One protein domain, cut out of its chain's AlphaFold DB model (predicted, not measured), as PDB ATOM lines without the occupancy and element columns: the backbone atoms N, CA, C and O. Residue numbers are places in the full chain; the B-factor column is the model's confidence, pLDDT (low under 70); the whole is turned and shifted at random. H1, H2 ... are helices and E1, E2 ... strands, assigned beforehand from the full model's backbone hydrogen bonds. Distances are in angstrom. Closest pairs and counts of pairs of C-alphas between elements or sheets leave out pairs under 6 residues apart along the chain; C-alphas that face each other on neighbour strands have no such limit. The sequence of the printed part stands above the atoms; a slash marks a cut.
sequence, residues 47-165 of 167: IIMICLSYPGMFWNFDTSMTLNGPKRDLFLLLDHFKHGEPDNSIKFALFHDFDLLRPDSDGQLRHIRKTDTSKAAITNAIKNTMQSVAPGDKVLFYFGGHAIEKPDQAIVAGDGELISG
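AT A GLANCE: This is residues 47 to 165 of the 167 residues of an uncharacterized protein of Tulasnella calospora MUT 4182 (UniProt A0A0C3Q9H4). A small sheet of three parallel strands, in the order E2 E1 E5, is sandwiched between two helices, H1 over one face and H2 over the other. Two small hairpins lie at opposite sides of this three-layered core, E3 with E4 at one and E6 with E7 at the other. The printed part has 119 residues with two named helices and seven named strands, in the order E1 H1 E2 E3 E4 H2 E5 E6 E7. The class is mixed, helices and strands, with 57 residues, under half, in named elements. The whole is compact, with a radius of gyration of the C-alphas of 15.2 A, and flat, spanning 47 by 36 by 19 A.

HOW THE PARTS SIT: E1, residues 47 to 51, is the inner strand of the sheet, with E2, residues 91 to 96, and E5, residues 139 to 144, as edge strands. N 49 and O 93 are 2.9 A apart, within hydrogen-bond range, between E1 and E2; between E1 and E5, N 50 and O 142 are 2.9 A apart. H1, residues 69 to 80, is on the sheet over E1 at a height of 9.3 A, along the strands; its closest C-alpha pair with E1 is Cys 51 and Pro 70, 5.1 A. E1, H1 and E2 form a strand-helix-strand unit, two parallel neighbour strands with a helix between, and its crossover is right-handed. E3, residues 100 to 103, and E4, residues 109 to 112, form an antiparallel hairpin, with N 110 and O 102 at 2.8 A. H2, residues 119 to 132, is on the opposite face from H1, over E2 and E1 at a height of 9.8 A, along the strands; the C-alphas of Ala 93 and Ala 125, the closest of E2 and H2, are 6.9 A apart. E6, residues 154 to 156, and E7, residues 162 to 164, form another antiparallel hairpin, with N 163 and O 155 at 2.9 A. Every O i to N i+4 pair in H1 and H2 is within hydrogen-bond range.

IN THESE COORDINATES: E1 begins at C-alpha 47, (324.316, 256.143, 324.503), and measures 12.7 A. H1 measures 16.7 A, E2 16.4 A, H2 20.1 A and E5 16.7 A. H2 begins at C-alpha 119, (339.534, 250.939, 316.412). E7 ends at C-alpha 164, (335.204, 241.975, 317.281).

THE WHOLE: The two C-alphas farthest apart, those of Asp 106 and Pro 151, are 48.8 A apart. The printed part has no cut. The link from E1 to H1, 17 residues, is long. No printed residue is under 70 in pLDDT; the mean of the printed part is 92.4.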
ATOM      1  N   ILE A  47     324.452 256.523 325.907       96.62
ATOM      2  CA  ILE A  47     324.316 256.143 324.503       96.62
ATOM      3  C   ILE A  47     325.684 256.149 323.838       96.62
ATOM      4  O   ILE A  47     326.383 257.160 323.845       96.62
ATOM      5  N   ILE A  48     326.025 255.026 323.216       97.56
ATOM      6  CA  ILE A  48     327.162 254.890 322.312       97.56
ATOM      7  C   ILE A  48     326.590 254.845 320.894       97.56
ATOM      8  O   ILE A  48     325.825 253.935 320.574       97.56
ATOM      9  N   MET A  49     326.934 255.821 320.053       98.06
ATOM     10  CA  MET A  49     326.561 255.831 318.633       98.06
ATOM     11  C   MET A  49     327.815 255.838 317.774       98.06
ATOM     12  O   MET A  49     328.659 256.721 317.917       98.06
ATOM     13  N   ILE A  50     327.905 254.882 316.856       98.25
ATOM     14  CA  ILE A  50     328.979 254.781 315.874       98.25
ATOM     15  C   ILE A  50     328.338 254.785 314.482       98.25
ATOM     16  O   ILE A  50     327.627 253.848 314.130       98.25
ATOM     17  N   CYS A  51     328.573 255.834 313.697       98.31
ATOM     18  CA  CYS A  51     328.004 256.022 312.362       98.31
ATOM     19  C   CYS A  51     329.123 256.330 311.364       98.31
ATOM     20  O   CYS A  51     329.661 257.435 311.367       98.31
ATOM     21  N   LEU A  52     329.465 255.377 310.498       98.50
ATOM     22  CA  LEU A  52     330.642 255.452 309.628       98.50
ATOM     23  C   LEU A  52     330.247 255.439 308.151       98.50
ATOM     24  O   LEU A  52     329.577 254.523 307.682       98.50
ATOM     25  N   SER A  53     330.661 256.473 307.422       98.12
ATOM     26  CA  SER A  53     330.418 256.648 305.987       98.12
ATOM     27  C   SER A  53     331.631 256.321 305.121       98.12
ATOM     28  O   SER A  53     331.485 256.285 303.906       98.12
ATOM     29  N   TYR A  54     332.805 256.110 305.713       97.69
ATOM     30  CA  TYR A  54     334.072 255.745 305.076       97.69
ATOM     31  C   TYR A  54     334.450 256.611 303.857       97.69
ATOM     32  O   TYR A  54     334.778 256.070 302.793       97.69
ATOM     33  N   PRO A  55     334.380 257.956 303.951       96.00
ATOM     34  CA  PRO A  55     334.595 258.822 302.799       96.00
ATOM     35  C   PRO A  55     336.008 258.648 302.233       96.00
ATOM     36  O   PRO A  55     337.001 258.903 302.910       96.00
ATOM     37  N   GLY A  56     336.090 258.240 300.966       94.88
ATOM     38  CA  GLY A  56     337.363 258.060 300.263       94.88
ATOM     39  C   GLY A  56     338.112 256.768 300.599       94.88
ATOM     40  O   GLY A  56     339.230 256.600 300.118       94.88
ATOM     41  N   MET A  57     337.520 255.854 301.374       95.69
ATOM     42  CA  MET A  57     338.104 254.530 301.602       95.69
ATOM     43  C   MET A  57     337.645 253.516 300.550       95.69
ATOM     44  O   MET A  57     336.529 253.582 300.019       95.69
ATOM     45  N   PHE A  58     338.516 252.546 300.286       94.88
ATOM     46  CA  PHE A  58     338.317 251.485 299.309       94.88
ATOM     47  C   PHE A  58     338.692 250.137 299.917       94.88
ATOM     48  O   PHE A  58     339.635 250.034 300.699       94.88
ATOM     49  N   TRP A  59     337.958 249.098 299.528       91.50
ATOM     50  CA  TRP A  59     338.347 247.716 299.773       91.50
ATOM     51  C   TRP A  59     339.587 247.348 298.947       91.50
ATOM     52  O   TRP A  59     339.901 248.010 297.961       91.50
ATOM     53  N   ASN A  60     340.225 246.218 299.268       85.31
ATOM     54  CA  ASN A  60     341.414 245.699 298.566       85.31
ATOM     55  C   ASN A  60     341.234 245.458 297.046       85.31
ATOM     56  O   ASN A  60     342.213 245.197 296.355       85.31
ATOM     57  N   PHE A  61     340.002 245.514 296.529       85.00
ATOM     58  CA  PHE A  61     339.658 245.353 295.109       85.00
ATOM     59  C   PHE A  61     339.101 246.649 294.497       85.00
ATOM     60  O   PHE A  61     338.200 246.601 293.659       85.00
ATOM     61  N   ASP A  62     339.545 247.806 294.995       88.31
ATOM     62  CA  ASP A  62     339.163 249.153 294.536       88.31
ATOM     63  C   ASP A  62     337.655 249.453 294.564       88.31
ATOM     64  O   ASP A  62     337.163 250.417 293.975       88.31
ATOM     65  N   THR A  63     336.884 248.649 295.294       92.75
ATOM     66  CA  THR A  63     335.460 248.907 295.504       92.75
ATOM     67  C   THR A  63     335.309 249.916 296.631       92.75
ATOM     68  O   THR A  63     335.866 249.725 297.711       92.75
ATOM     69  N   SER A  64     334.559 250.995 296.405       95.75
ATOM     70  CA  SER A  64     334.376 252.024 297.430       95.75
ATOM     71  C   SER A  64     333.668 251.470 298.666       95.75
ATOM     72  O   SER A  64     332.687 250.733 298.565       95.75
ATOM     73  N   MET A  65     334.143 251.889 299.838       97.00
ATOM     74  CA  MET A  65     333.492 251.635 301.122       97.00
ATOM     75  C   MET A  65     332.432 252.687 301.463       97.00
ATOM     76  O   MET A  65     331.772 252.562 302.491       97.00
ATOM     77  N   THR A  66     332.258 253.722 300.639       97.69
ATOM     78  CA  THR A  66     331.440 254.880 301.011       97.69
ATOM     79  C   THR A  66     329.977 254.494 301.249       97.69
ATOM     80  O   THR A  66     329.329 253.917 300.375       97.69
ATOM     81  N   LEU A  67     329.430 254.873 302.406       97.56
ATOM     82  CA  LEU A  67     328.022 254.690 302.761       97.56
ATOM     83  C   LEU A  67     327.340 256.043 302.975       97.56
ATOM     84  O   LEU A  67     327.857 256.907 303.675       97.56
ATOM     85  N   ASN A  68     326.139 256.218 302.420       94.50
ATOM     86  CA  ASN A  68     325.359 257.451 302.600       94.50
ATOM     87  C   ASN A  68     324.358 257.374 303.766       94.50
ATOM     88  O   ASN A  68     324.010 258.401 304.347       94.50
ATOM     89  N   GLY A  69     323.895 256.167 304.110       96.62
ATOM     90  CA  GLY A  69     322.880 255.934 305.146       96.62
ATOM     91  C   GLY A  69     323.265 256.440 306.544       96.62
ATOM     92  O   GLY A  69     322.485 257.194 307.126       96.62
ATOM     93  N   PRO A  70     324.482 256.153 307.050       97.56
ATOM     94  CA  PRO A  70     324.861 256.480 308.429       97.56
ATOM     95  C   PRO A  70     324.767 257.968 308.793       97.56
ATOM     96  O   PRO A  70     324.513 258.306 309.950       97.56
ATOM     97  N   LYS A  71     324.897 258.878 307.815       95.75
ATOM     98  CA  LYS A  71     324.660 260.318 308.023       95.75
ATOM     99  C   LYS A  71     323.219 260.616 308.414       95.75
ATOM    100  O   LYS A  71     322.967 261.411 309.320       95.75
ATOM    101  N   ARG A  72     322.266 259.988 307.718       95.06
ATOM    102  CA  ARG A  72     320.836 260.154 307.985       95.06
ATOM    103  C   ARG A  72     320.460 259.514 309.314       95.06
ATOM    104  O   ARG A  72     319.720 260.137 310.072       95.06
ATOM    105  N   ASP A  73     321.006 258.340 309.606       96.06
ATOM    106  CA  ASP A  73     320.766 257.644 310.869       96.06
ATOM    107  C   ASP A  73     321.237 258.480 312.058       96.06
ATOM    108  O   ASP A  73     320.469 258.707 312.993       96.06
ATOM    109  N   LEU A  74     322.465 259.019 311.990       95.69
ATOM    110  CA  LEU A  74     322.995 259.884 313.041       95.69
ATOM    111  C   LEU A  74     322.092 261.102 313.259       95.69
ATOM    112  O   LEU A  74     321.733 261.396 314.394       95.69
ATOM    113  N   PHE A  75     321.678 261.783 312.185       93.62
ATOM    114  CA  PHE A  75     320.778 262.931 312.297       93.62
ATOM    115  C   PHE A  75     319.474 262.574 313.029       93.62
ATOM    116  O   PHE A  75     319.082 263.276 313.959       93.62
ATOM    117  N   LEU A  76     318.823 261.474 312.636       94.38
ATOM    118  CA  LEU A  76     317.559 261.037 313.231       94.38
ATOM    119  C   LEU A  76     317.720 260.632 314.703       94.38
ATOM    120  O   LEU A  76     316.858 260.949 315.520       94.38
ATOM    121  N   LEU A  77     318.821 259.968 315.056       94.94
ATOM    122  CA  LEU A  77     319.100 259.553 316.431       94.94
ATOM    123  C   LEU A  77     319.408 260.746 317.340       94.94
ATOM    124  O   LEU A  77     318.877 260.826 318.447       94.94
ATOM    125  N   LEU A  78     320.231 261.691 316.880       93.25
ATOM    126  CA  LEU A  78     320.526 262.910 317.637       93.25
ATOM    127  C   LEU A  78     319.260 263.733 317.890       93.25
ATOM    128  O   LEU A  78     319.118 264.307 318.969       93.25
ATOM    129  N   ASP A  79     318.343 263.760 316.922       89.75
ATOM    130  CA  ASP A  79     317.054 264.427 317.066       89.75
ATOM    131  C   ASP A  79     316.129 263.715 318.053       89.75
ATOM    132  O   ASP A  79     315.647 264.322 319.010       89.75
ATOM    133  N   HIS A  80     315.977 262.398 317.898       91.94
ATOM    134  CA  HIS A  80     315.166 261.572 318.786       91.94
ATOM    135  C   HIS A  80     315.597 261.692 320.256       91.94
ATOM    136  O   HIS A  80     314.758 261.826 321.146       91.94
ATOM    137  N   PHE A  81     316.909 261.679 320.510       91.31
ATOM    138  CA  PHE A  81     317.466 261.767 321.859       91.31
ATOM    139  C   PHE A  81     317.766 263.192 322.318       91.31
ATOM    140  O   PHE A  81     318.352 263.353 323.388       91.31
ATOM    141  N   LYS A  82     317.369 264.217 321.548       88.75
ATOM    142  CA  LYS A  82     317.556 265.634 321.899       88.75
ATOM    143  C   LYS A  82     319.003 265.953 322.298       88.75
ATOM    144  O   LYS A  82     319.274 266.558 323.336       88.75
ATOM    145  N   HIS A  83     319.962 265.463 321.515       89.00
ATOM    146  CA  HIS A  83     321.378 265.664 321.805       89.00
ATOM    147  C   HIS A  83     321.736 267.160 321.787       89.00
ATOM    148  O   HIS A  83     321.384 267.868 320.842       89.00
ATOM    149  N   GLY A  84     322.471 267.617 322.808       82.94
ATOM    150  CA  GLY A  84     322.928 269.006 322.942       82.94
ATOM    151  C   GLY A  84     321.938 269.965 323.616       82.94
ATOM    152  O   GLY A  84     322.267 271.144 323.754       82.94
ATOM    153  N   GLU A  85     320.774 269.465 324.042       83.62
ATOM    154  CA  GLU A  85     319.766 270.225 324.787       83.62
ATOM    155  C   GLU A  85     320.088 270.292 326.298       83.62
ATOM    156  O   GLU A  85     320.615 269.315 326.841       83.62
ATOM    157  N   PRO A  86     319.756 271.394 327.004       72.62
ATOM    158  CA  PRO A  86     320.139 271.619 328.407       72.62
ATOM    159  C   PRO A  86     319.620 270.573 329.405       72.62
ATOM    160  O   PRO A  86     320.293 270.272 330.386       72.62
ATOM    161  N   ASP A  87     318.449 269.992 329.138       72.19
ATOM    162  CA  ASP A  87     317.776 269.047 330.041       72.19
ATOM    163  C   ASP A  87     318.174 267.581 329.796       72.19
ATOM    164  O   ASP A  87     317.515 266.649 330.268       72.19
ATOM    165  N   ASN A  88     319.239 267.341 329.027       72.19
ATOM    166  CA  ASN A  88     319.639 265.992 328.662       72.19
ATOM    167  C   ASN A  88     320.628 265.393 329.672       72.19
ATOM    168  O   ASN A  88     321.824 265.676 329.648       72.19
ATOM    169  N   SER A  89     320.133 264.520 330.551       84.88
ATOM    170  CA  SER A  89     320.960 263.766 331.502       84.88
ATOM    171  C   SER A  89     321.709 262.585 330.871       84.88
ATOM    172  O   SER A  89     322.494 261.919 331.553       84.88
ATOM    173  N   ILE A  90     321.486 262.309 329.581       91.88
ATOM    174  CA  ILE A  90     322.117 261.201 328.864       91.88
ATOM    175  C   ILE A  90     323.579 261.533 328.571       91.88
ATOM    176  O   ILE A  90     323.905 262.561 327.978       91.88
ATOM    177  N   LYS A  91     324.476 260.607 328.912       93.38
ATOM    178  CA  LYS A  91     325.881 260.672 328.506       93.38
ATOM    179  C   LYS A  91     326.045 260.071 327.114       93.38
ATOM    180  O   LYS A  91     325.736 258.897 326.905       93.38
ATOM    181  N   PHE A  92     326.560 260.857 326.176       94.44
ATOM    182  CA  PHE A  92     326.787 260.424 324.799       94.44
ATOM    183  C   PHE A  92     328.262 260.129 324.532       94.44
ATOM    184  O   PHE A  92     329.134 260.927 324.867       94.44
ATOM    185  N   ALA A  93     328.518 259.020 323.848       96.31
ATOM    186  CA  ALA A  93     329.769 258.721 323.170       96.31
ATOM    187  C   ALA A  93     329.474 258.642 321.661       96.31
ATOM    188  O   ALA A  93     328.828 257.698 321.205       96.31
ATOM    189  N   LEU A  94     329.878 259.669 320.904       96.69
ATOM    190  CA  LEU A  94     329.552 259.826 319.482       96.69
ATOM    191  C   LEU A  94     330.786 259.621 318.597       96.69
ATOM    192  O   LEU A  94     331.786 260.329 318.727       96.69
ATOM    193  N   PHE A  95     330.677 258.689 317.655       98.12
ATOM    194  CA  PHE A  95     331.722 258.326 316.706       98.12
ATOM    195  C   PHE A  95     331.201 258.447 315.283       98.12
ATOM    196  O   PHE A  95     330.312 257.697 314.888       98.12
ATOM    197  N   HIS A  96     331.732 259.395 314.516       98.19
ATOM    198  CA  HIS A  96     331.370 259.563 313.113       98.19
ATOM    199  C   HIS A  96     332.501 260.201 312.307       98.19
ATOM    200  O   HIS A  96     333.240 261.045 312.807       98.19
ATOM    201  N   ASP A  97     332.632 259.800 311.046       98.00
ATOM    202  CA  ASP A  97     333.749 260.154 310.156       98.00
ATOM    203  C   ASP A  97     333.401 261.261 309.142       98.00
ATOM    204  O   ASP A  97     334.136 261.529 308.189       98.00
ATOM    205  N   PHE A  98     332.285 261.951 309.370       96.62
ATOM    206  CA  PHE A  98     331.785 263.051 308.553       96.62
ATOM    207  C   PHE A  98     331.375 264.240 309.412       96.62
ATOM    208  O   PHE A  98     330.953 264.075 310.549       96.62
ATOM    209  N   ASP A  99     331.437 265.439 308.850       94.88
ATOM    210  CA  ASP A  99     330.875 266.624 309.488       94.88
ATOM    211  C   ASP A  99     329.351 266.666 309.309       94.88
ATOM    212  O   ASP A  99     328.821 266.288 308.257       94.88
ATOM    213  N   LEU A 100     328.640 267.123 310.341       92.62
ATOM    214  CA  LEU A 100     327.184 267.252 310.347       92.62
ATOM    215  C   LEU A 100     326.774 268.655 310.807       92.62
ATOM    216  O   LEU A 100     327.205 269.134 311.855       92.62
ATOM    217  N   LEU A 101     325.890 269.293 310.041       91.19
ATOM    218  CA  LEU A 101     325.201 270.518 310.446       91.19
ATOM    219  C   LEU A 101     323.794 270.157 310.925       91.19
ATOM    220  O   LEU A 101     323.026 269.546 310.181       91.19
ATOM    221  N   ARG A 102     323.457 270.541 312.156       87.50
ATOM    222  CA  ARG A 102     322.140 270.304 312.758       87.50
ATOM    223  C   ARG A 102     321.654 271.581 313.455       87.50
ATOM    224  O   ARG A 102     322.423 272.143 314.232       87.50
ATOM    225  N   PRO A 103     320.415 272.040 313.214       86.12
ATOM    226  CA  PRO A 103     319.811 273.103 314.013       86.12
ATOM    227  C   PRO A 103     319.670 272.679 315.482       86.12
ATOM    228  O   PRO A 103     319.290 271.538 315.749       86.12
ATOM    229  N   ASP A 104     319.961 273.569 316.424       81.75
ATOM    230  CA  ASP A 104     319.576 273.391 317.828       81.75
ATOM    231  C   ASP A 104     318.125 273.828 318.089       81.75
ATOM    232  O   ASP A 104     317.401 274.201 317.160       81.75
ATOM    233  N   SER A 105     317.689 273.764 319.351       77.06
ATOM    234  CA  SER A 105     316.368 274.227 319.798       77.06
ATOM    235  C   SER A 105     316.018 275.652 319.378       77.06
ATOM    236  O   SER A 105     314.843 275.949 319.167       77.06
ATOM    237  N   ASP A 106     317.019 276.522 319.231       83.06
ATOM    238  CA  ASP A 106     316.855 277.931 318.866       83.06
ATOM    239  C   ASP A 106     316.909 278.140 317.339       83.06
ATOM    240  O   ASP A 106     316.885 279.269 316.842       83.06
ATOM    241  N   GLY A 107     316.992 277.045 316.573       82.38
ATOM    242  CA  GLY A 107     317.094 277.046 315.117       82.38
ATOM    243  C   GLY A 107     318.479 277.425 314.589       82.38
ATOM    244  O   GLY A 107     318.640 277.583 313.377       82.38
ATOM    245  N   GLN A 108     319.490 277.561 315.455       86.38
ATOM    246  CA  GLN A 108     320.852 277.895 315.048       86.38
ATOM    247  C   GLN A 108     321.591 276.651 314.563       86.38
ATOM    248  O   GLN A 108     321.584 275.603 315.208       86.38
ATOM    249  N   LEU A 109     322.268 276.760 313.419       88.56
ATOM    250  CA  LEU A 109     323.052 275.653 312.877       88.56
ATOM    251  C   LEU A 109     324.278 275.387 313.752       88.56
ATOM    252  O   LEU A 109     325.243 276.153 313.754       88.56
ATOM    253  N   ARG A 110     324.269 274.249 314.444       88.12
ATOM    254  CA  ARG A 110     325.430 273.717 315.148       88.12
ATOM    255  C   ARG A 110     326.210 272.776 314.253       88.12
ATOM    256  O   ARG A 110     325.652 271.924 313.561       88.12
ATOM    257  N   HIS A 111     327.528 272.922 314.307       91.94
ATOM    258  CA  HIS A 111     328.455 272.051 313.609       91.94
ATOM    259  C   HIS A 111     328.941 270.950 314.551       91.94
ATOM    260  O   HIS A 111     329.700 271.204 315.486       91.94
ATOM    261  N   ILE A 112     328.514 269.723 314.275       92.88
ATOM    262  CA  ILE A 112     329.011 268.510 314.914       92.88
ATOM    263  C   ILE A 112     330.155 267.989 314.044       92.88
ATOM    264  O   ILE A 112     329.937 267.452 312.956       92.88
ATOM    265  N   ARG A 113     331.382 268.237 314.501       95.56
ATOM    266  CA  ARG A 113     332.602 267.848 313.787       95.56
ATOM    267  C   ARG A 113     332.807 266.347 313.870       95.56
ATOM    268  O   ARG A 113     332.533 265.762 314.917       95.56
ATOM    269  N   LYS A 114     333.349 265.755 312.806       95.94
ATOM    270  CA  LYS A 114     333.802 264.360 312.835       95.94
ATOM    271  C   LYS A 114     334.742 264.087 314.013       95.94
ATOM    272  O   LYS A 114     335.486 264.970 314.452       95.94
ATOM    273  N   THR A 115     334.737 262.850 314.484       97.06
ATOM    274  CA  THR A 115     335.545 262.387 315.614       97.06
ATOM    275  C   THR A 115     336.578 261.348 315.175       97.06
ATOM    276  O   THR A 115     336.556 260.859 314.043       97.06
ATOM    277  N   ASP A 116     337.531 261.042 316.059       97.81
ATOM    278  CA  ASP A 116     338.450 259.920 315.854       97.81
ATOM    279  C   ASP A 116     337.658 258.610 315.922       97.81
ATOM    280  O   ASP A 116     337.107 258.257 316.962       97.81
ATOM    281  N   THR A 117     337.579 257.924 314.786       98.06
ATOM    282  CA  THR A 117     336.800 256.698 314.576       98.06
ATOM    283  C   THR A 117     337.695 255.471 314.427       98.06
ATOM    284  O   THR A 117     337.235 254.433 313.951       98.06
ATOM    285  N   SER A 118     338.962 255.571 314.842       98.12
ATOM    286  CA  SER A 118     339.879 254.435 314.886       98.12
ATOM    287  C   SER A 118     339.359 253.312 315.781       98.12
ATOM    288  O   SER A 118     338.603 253.541 316.738       98.12
ATOM    289  N   LYS A 119     339.818 252.080 315.532       97.50
ATOM    290  CA  LYS A 119     339.534 250.939 316.412       97.50
ATOM    291  C   LYS A 119     339.915 251.250 317.855       97.50
ATOM    292  O   LYS A 119     339.152 250.949 318.776       97.50
ATOM    293  N   ALA A 120     341.073 251.871 318.064       97.56
ATOM    294  CA  ALA A 120     341.551 252.241 319.390       97.56
ATOM    295  C   ALA A 120     340.613 253.243 320.085       97.56
ATOM    296  O   ALA A 120     340.255 253.041 321.247       97.56
ATOM    297  N   ALA A 121     340.170 254.292 319.387       97.88
ATOM    298  CA  ALA A 121     339.266 255.290 319.956       97.88
ATOM    299  C   ALA A 121     337.900 254.689 320.320       97.88
ATOM    300  O   ALA A 121     337.433 254.855 321.452       97.88
ATOM    301  N   ILE A 122     337.295 253.928 319.401       97.94
ATOM    302  CA  ILE A 122     335.988 253.291 319.609       97.94
ATOM    303  C   ILE A 122     336.047 252.294 320.773       97.94
ATOM    304  O   ILE A 122     335.214 252.343 321.679       97.94
ATOM    305  N   THR A 123     337.041 251.401 320.791       96.56
ATOM    306  CA  THR A 123     337.163 250.377 321.846       96.56
ATOM    307  C   THR A 123     337.404 250.990 323.223       96.56
ATOM    308  O   THR A 123     336.767 250.580 324.197       96.56
ATOM    309  N   ASN A 124     338.257 252.015 323.315       96.25
ATOM    310  CA  ASN A 124     338.481 252.744 324.561       96.25
ATOM    311  C   ASN A 124     337.208 253.435 325.051       96.25
ATOM    312  O   ASN A 124     336.903 253.382 326.240       96.25
ATOM    313  N   ALA A 125     336.438 254.050 324.155       95.12
ATOM    314  CA  ALA A 125     335.202 254.717 324.535       95.12
ATOM    315  C   ALA A 125     334.130 253.736 325.010       95.12
ATOM    316  O   ALA A 125     333.541 253.971 326.061       95.12
ATOM    317  N   ILE A 126     333.945 252.607 324.316       95.56
ATOM    318  CA  ILE A 126     333.050 251.533 324.772       95.56
ATOM    319  C   ILE A 126     333.458 251.083 326.177       95.56
ATOM    320  O   ILE A 126     332.623 251.045 327.078       95.56
ATOM    321  N   LYS A 127     334.748 250.802 326.397       95.56
ATOM    322  CA  LYS A 127     335.260 250.383 327.706       95.56
ATOM    323  C   LYS A 127     334.987 251.429 328.788       95.56
ATOM    324  O   LYS A 127     334.462 251.080 329.841       95.56
ATOM    325  N   ASN A 128     335.297 252.695 328.521       94.81
ATOM    326  CA  ASN A 128     335.100 253.787 329.472       94.81
ATOM    327  C   ASN A 128     333.616 253.998 329.797       94.81
ATOM    328  O   ASN A 128     333.268 254.161 330.964       94.81
ATOM    329  N   THR A 129     332.733 253.944 328.793       94.62
ATOM    330  CA  THR A 129     331.284 254.014 329.009       94.62
ATOM    331  C   THR A 129     330.815 252.852 329.873       94.62
ATOM    332  O   THR A 129     330.133 253.078 330.864       94.62
ATOM    333  N   MET A 130     331.219 251.617 329.567       94.06
ATOM    334  CA  MET A 130     330.814 250.454 330.361       94.06
ATOM    335  C   MET A 130     331.352 250.496 331.800       94.06
ATOM    336  O   MET A 130     330.684 250.013 332.709       94.06
ATOM    337  N   GLN A 131     332.517 251.106 332.032       94.44
ATOM    338  CA  GLN A 131     333.068 251.318 333.376       94.44
ATOM    339  C   GLN A 131     332.321 252.388 334.185       94.44
ATOM    340  O   GLN A 131     332.374 252.358 335.412       94.44
ATOM    341  N   SER A 132     331.634 253.329 333.529       90.88
ATOM    342  CA  SER A 132     330.878 254.390 334.204       90.88
ATOM    343  C   SER A 132     329.421 254.034 334.506       90.88
ATOM    344  O   SER A 132     328.729 254.837 335.131       90.88
ATOM    345  N   VAL A 133     328.945 252.880 334.032       92.44
ATOM    346  CA  VAL A 133     327.561 252.408 334.187       92.44
ATOM    347  C   VAL A 133     327.338 251.907 335.613       92.44
ATOM    348  O   VAL A 133     328.013 250.986 336.074       92.44
ATOM    349  N   ALA A 134     326.372 252.498 336.311       90.94
ATOM    350  CA  ALA A 134     325.964 252.108 337.656       90.94
ATOM    351  C   ALA A 134     324.776 251.120 337.637       90.94
ATOM    352  O   ALA A 134     324.057 251.011 336.641       90.94
ATOM    353  N   PRO A 135     324.503 250.387 338.735       89.38
ATOM    354  CA  PRO A 135     323.298 249.569 338.831       89.38
ATOM    355  C   PRO A 135     322.025 250.392 338.586       89.38
ATOM    356  O   PRO A 135     321.765 251.367 339.284       89.38
ATOM    357  N   GLY A 136     321.214 249.967 337.615       87.31
ATOM    358  CA  GLY A 136     319.981 250.657 337.220       87.31
ATOM    359  C   GLY A 136     320.126 251.543 335.983       87.31
ATOM    360  O   GLY A 136     319.109 251.857 335.360       87.31
ATOM    361  N   ASP A 137     321.356 251.863 335.579       90.81
ATOM    362  CA  ASP A 137     321.624 252.540 334.317       90.81
ATOM    363  C   ASP A 137     321.269 251.649 333.128       90.81
ATOM    364  O   ASP A 137     321.382 250.418 333.149       90.81
ATOM    365  N   LYS A 138     320.868 252.310 332.047       91.62
ATOM    366  CA  LYS A 138     320.649 251.684 330.748       91.62
ATOM    367  C   LYS A 138     321.562 252.283 329.704       91.62
ATOM    368  O   LYS A 138     321.647 253.511 329.584       91.62
ATOM    369  N   VAL A 139     322.173 251.390 328.934       94.56
ATOM    370  CA  VAL A 139     323.059 251.710 327.819       94.56
ATOM    371  C   VAL A 139     322.358 251.355 326.517       94.56
ATOM    372  O   VAL A 139     321.892 250.227 326.353       94.56
ATOM    373  N   LEU A 140     322.295 252.307 325.594       95.44
ATOM    374  CA  LEU A 140     321.975 252.046 324.195       95.44
ATOM    375  C   LEU A 140     323.282 251.983 323.403       95.44
ATOM    376  O   LEU A 140     324.126 252.871 323.528       95.44
ATOM    377  N   PHE A 141     323.422 250.964 322.563       96.25
ATOM    378  CA  PHE A 141     324.507 250.860 321.597       96.25
ATOM    379  C   PHE A 141     323.914 250.862 320.187       96.25
ATOM    380  O   PHE A 141     323.048 250.042 319.883       96.25
ATOM    381  N   TYR A 142     324.373 251.784 319.344       97.69
ATOM    382  CA  TYR A 142     324.007 251.867 317.933       97.69
ATOM    383  C   TYR A 142     325.257 251.818 317.058       97.69
ATOM    384  O   TYR A 142     326.210 252.564 317.292       97.69
ATOM    385  N   PHE A 143     325.214 250.987 316.017       97.44
ATOM    386  CA  PHE A 143     326.235 250.931 314.978       97.44
ATOM    387  C   PHE A 143     325.590 250.994 313.590       97.44
ATOM    388  O   PHE A 143     324.714 250.191 313.277       97.44
ATOM    389  N   GLY A 144     326.062 251.924 312.759       97.94
ATOM    390  CA  GLY A 144     325.769 252.002 311.331       97.94
ATOM    391  C   GLY A 144     327.069 252.068 310.533       97.94
ATOM    392  O   GLY A 144     327.794 253.058 310.610       97.94
ATOM    393  N   GLY A 145     327.368 251.022 309.764       97.44
ATOM    394  CA  GLY A 145     328.606 250.905 308.998       97.44
ATOM    395  C   GLY A 145     328.767 249.520 308.369       97.44
ATOM    396  O   GLY A 145     327.827 248.727 308.358       97.44
ATOM    397  N   HIS A 146     329.964 249.226 307.855       96.75
ATOM    398  CA  HIS A 146     330.294 247.902 307.328       96.75
ATOM    399  C   HIS A 146     330.554 246.899 308.451       96.75
ATOM    400  O   HIS A 146     331.176 247.220 309.466       96.75
ATOM    401  N   ALA A 147     330.121 245.664 308.224       94.25
ATOM    402  CA  ALA A 147     330.432 244.511 309.056       94.25
ATOM    403  C   ALA A 147     330.882 243.347 308.169       94.25
ATOM    404  O   ALA A 147     330.472 243.239 307.012       94.25
ATOM    405  N   ILE A 148     331.723 242.483 308.721       91.00
ATOM    406  CA  ILE A 148     332.199 241.257 308.085       91.00
ATOM    407  C   ILE A 148     331.734 240.044 308.892       91.00
ATOM    408  O   ILE A 148     331.549 240.131 310.104       91.00
ATOM    409  N   GLU A 149     331.545 238.912 308.216       83.88
ATOM    410  CA  GLU A 149     330.962 237.706 308.821       83.88
ATOM    411  C   GLU A 149     331.978 236.569 309.042       83.88
ATOM    412  O   GLU A 149     331.702 235.656 309.814       83.88
ATOM    413  N   LYS A 150     333.142 236.578 308.369       77.19
ATOM    414  CA  LYS A 150     334.084 235.442 308.367       77.19
ATOM    415  C   LYS A 150     335.553 235.881 308.467       77.19
ATOM    416  O   LYS A 150     335.919 236.847 307.797       77.19
ATOM    417  N   PRO A 151     336.418 235.133 309.184       71.19
ATOM    418  CA  PRO A 151     336.100 233.971 310.029       71.19
ATOM    419  C   PRO A 151     335.389 234.343 311.342       71.19
ATOM    420  O   PRO A 151     334.656 233.512 311.863       71.19
ATOM    421  N   ASP A 152     335.531 235.589 311.798       79.38
ATOM    422  CA  ASP A 152     334.862 236.130 312.982       79.38
ATOM    423  C   ASP A 152     333.971 237.314 312.593       79.38
ATOM    424  O   ASP A 152     334.333 238.124 311.732       79.38
ATOM    425  N   GLN A 153     332.809 237.432 313.240       90.00
ATOM    426  CA  GLN A 153     331.926 238.580 313.056       90.00
ATOM    427  C   GLN A 153     332.569 239.832 313.656       90.00
ATOM    428  O   GLN A 153     332.876 239.880 314.851       90.00
ATOM    429  N   ALA A 154     332.766 240.854 312.828       93.50
ATOM    430  CA  ALA A 154     333.392 242.101 313.245       93.50
ATOM    431  C   ALA A 154     332.781 243.298 312.522       93.50
ATOM    432  O   ALA A 154     332.335 243.198 311.380       93.50
ATOM    433  N   ILE A 155     332.803 244.450 313.182       95.31
ATOM    434  CA  ILE A 155     332.524 245.735 312.543       95.31
ATOM    435  C   ILE A 155     333.829 246.358 312.053       95.31
ATOM    436  O   ILE A 155     334.893 246.129 312.637       95.31
ATOM    437  N   VAL A 156     333.744 247.152 310.993       96.50
ATOM    438  CA  VAL A 156     334.891 247.885 310.450       96.50
ATOM    439  C   VAL A 156     334.935 249.274 311.082       96.50
ATOM    440  O   VAL A 156     333.922 249.965 311.138       96.50
ATOM    441  N   ALA A 157     336.087 249.669 311.611       97.44
ATOM    442  CA  ALA A 157     336.312 250.997 312.169       97.44
ATOM    443  C   ALA A 157     336.676 252.013 311.069       97.44
ATOM    444  O   ALA A 157     336.914 251.653 309.915       97.44
ATOM    445  N   GLY A 158     336.721 253.301 311.412       97.12
ATOM    446  CA  GLY A 158     337.022 254.381 310.463       97.12
ATOM    447  C   GLY A 158     338.465 254.389 309.943       97.12
ATOM    448  O   GLY A 158     338.751 255.067 308.963       97.12
ATOM    449  N   ASP A 159     339.362 253.625 310.568       96.62
ATOM    450  CA  ASP A 159     340.728 253.345 310.103       96.62
ATOM    451  C   ASP A 159     340.834 252.038 309.290       96.62
ATOM    452  O   ASP A 159     341.924 251.650 308.876       96.62
ATOM    453  N   GLY A 160     339.710 251.355 309.049       94.50
ATOM    454  CA  GLY A 160     339.650 250.075 308.344       94.50
ATOM    455  C   GLY A 160     339.972 248.854 309.211       94.50
ATOM    456  O   GLY A 160     339.847 247.727 308.727       94.50
ATOM    457  N   GLU A 161     340.349 249.032 310.481       95.06
ATOM    458  CA  GLU A 161     340.605 247.908 311.379       95.06
ATOM    459  C   GLU A 161     339.306 247.246 311.866       95.06
ATOM    460  O   GLU A 161     338.229 247.841 311.904       95.06
ATOM    461  N   LEU A 162     339.409 245.979 312.272       94.25
ATOM    462  CA  LEU A 162     338.268 245.174 312.707       94.25
ATOM    463  C   LEU A 162     338.077 245.227 314.222       94.25
ATOM    464  O   LEU A 162     339.009 244.935 314.980       94.25
ATOM    465  N   ILE A 163     336.855 245.519 314.667       94.19
ATOM    466  CA  ILE A 163     336.426 245.396 316.064       94.19
ATOM    467  C   ILE A 163     335.517 244.170 316.179       94.19
ATOM    468  O   ILE A 163     334.409 244.155 315.644       94.19
ATOM    469  N   SER A 164     335.979 243.160 316.910       90.56
ATOM    470  CA  SER A 164     335.204 241.975 317.281       90.56
ATOM    471  C   SER A 164     334.983 241.931 318.793       90.56
ATOM    472  O   SER A 164     335.734 242.530 319.570       90.56
ATOM    473  N   GLY A 165     333.933 241.231 319.219       80.50
ATOM    474  CA  GLY A 165     333.783 240.839 320.616       80.50
ATOM    475  C   GLY A 165     334.724 239.679 320.931       80.50
ATOM    476  O   GLY A 165     334.846 238.753 320.133       80.50
TER     477      GLY A 165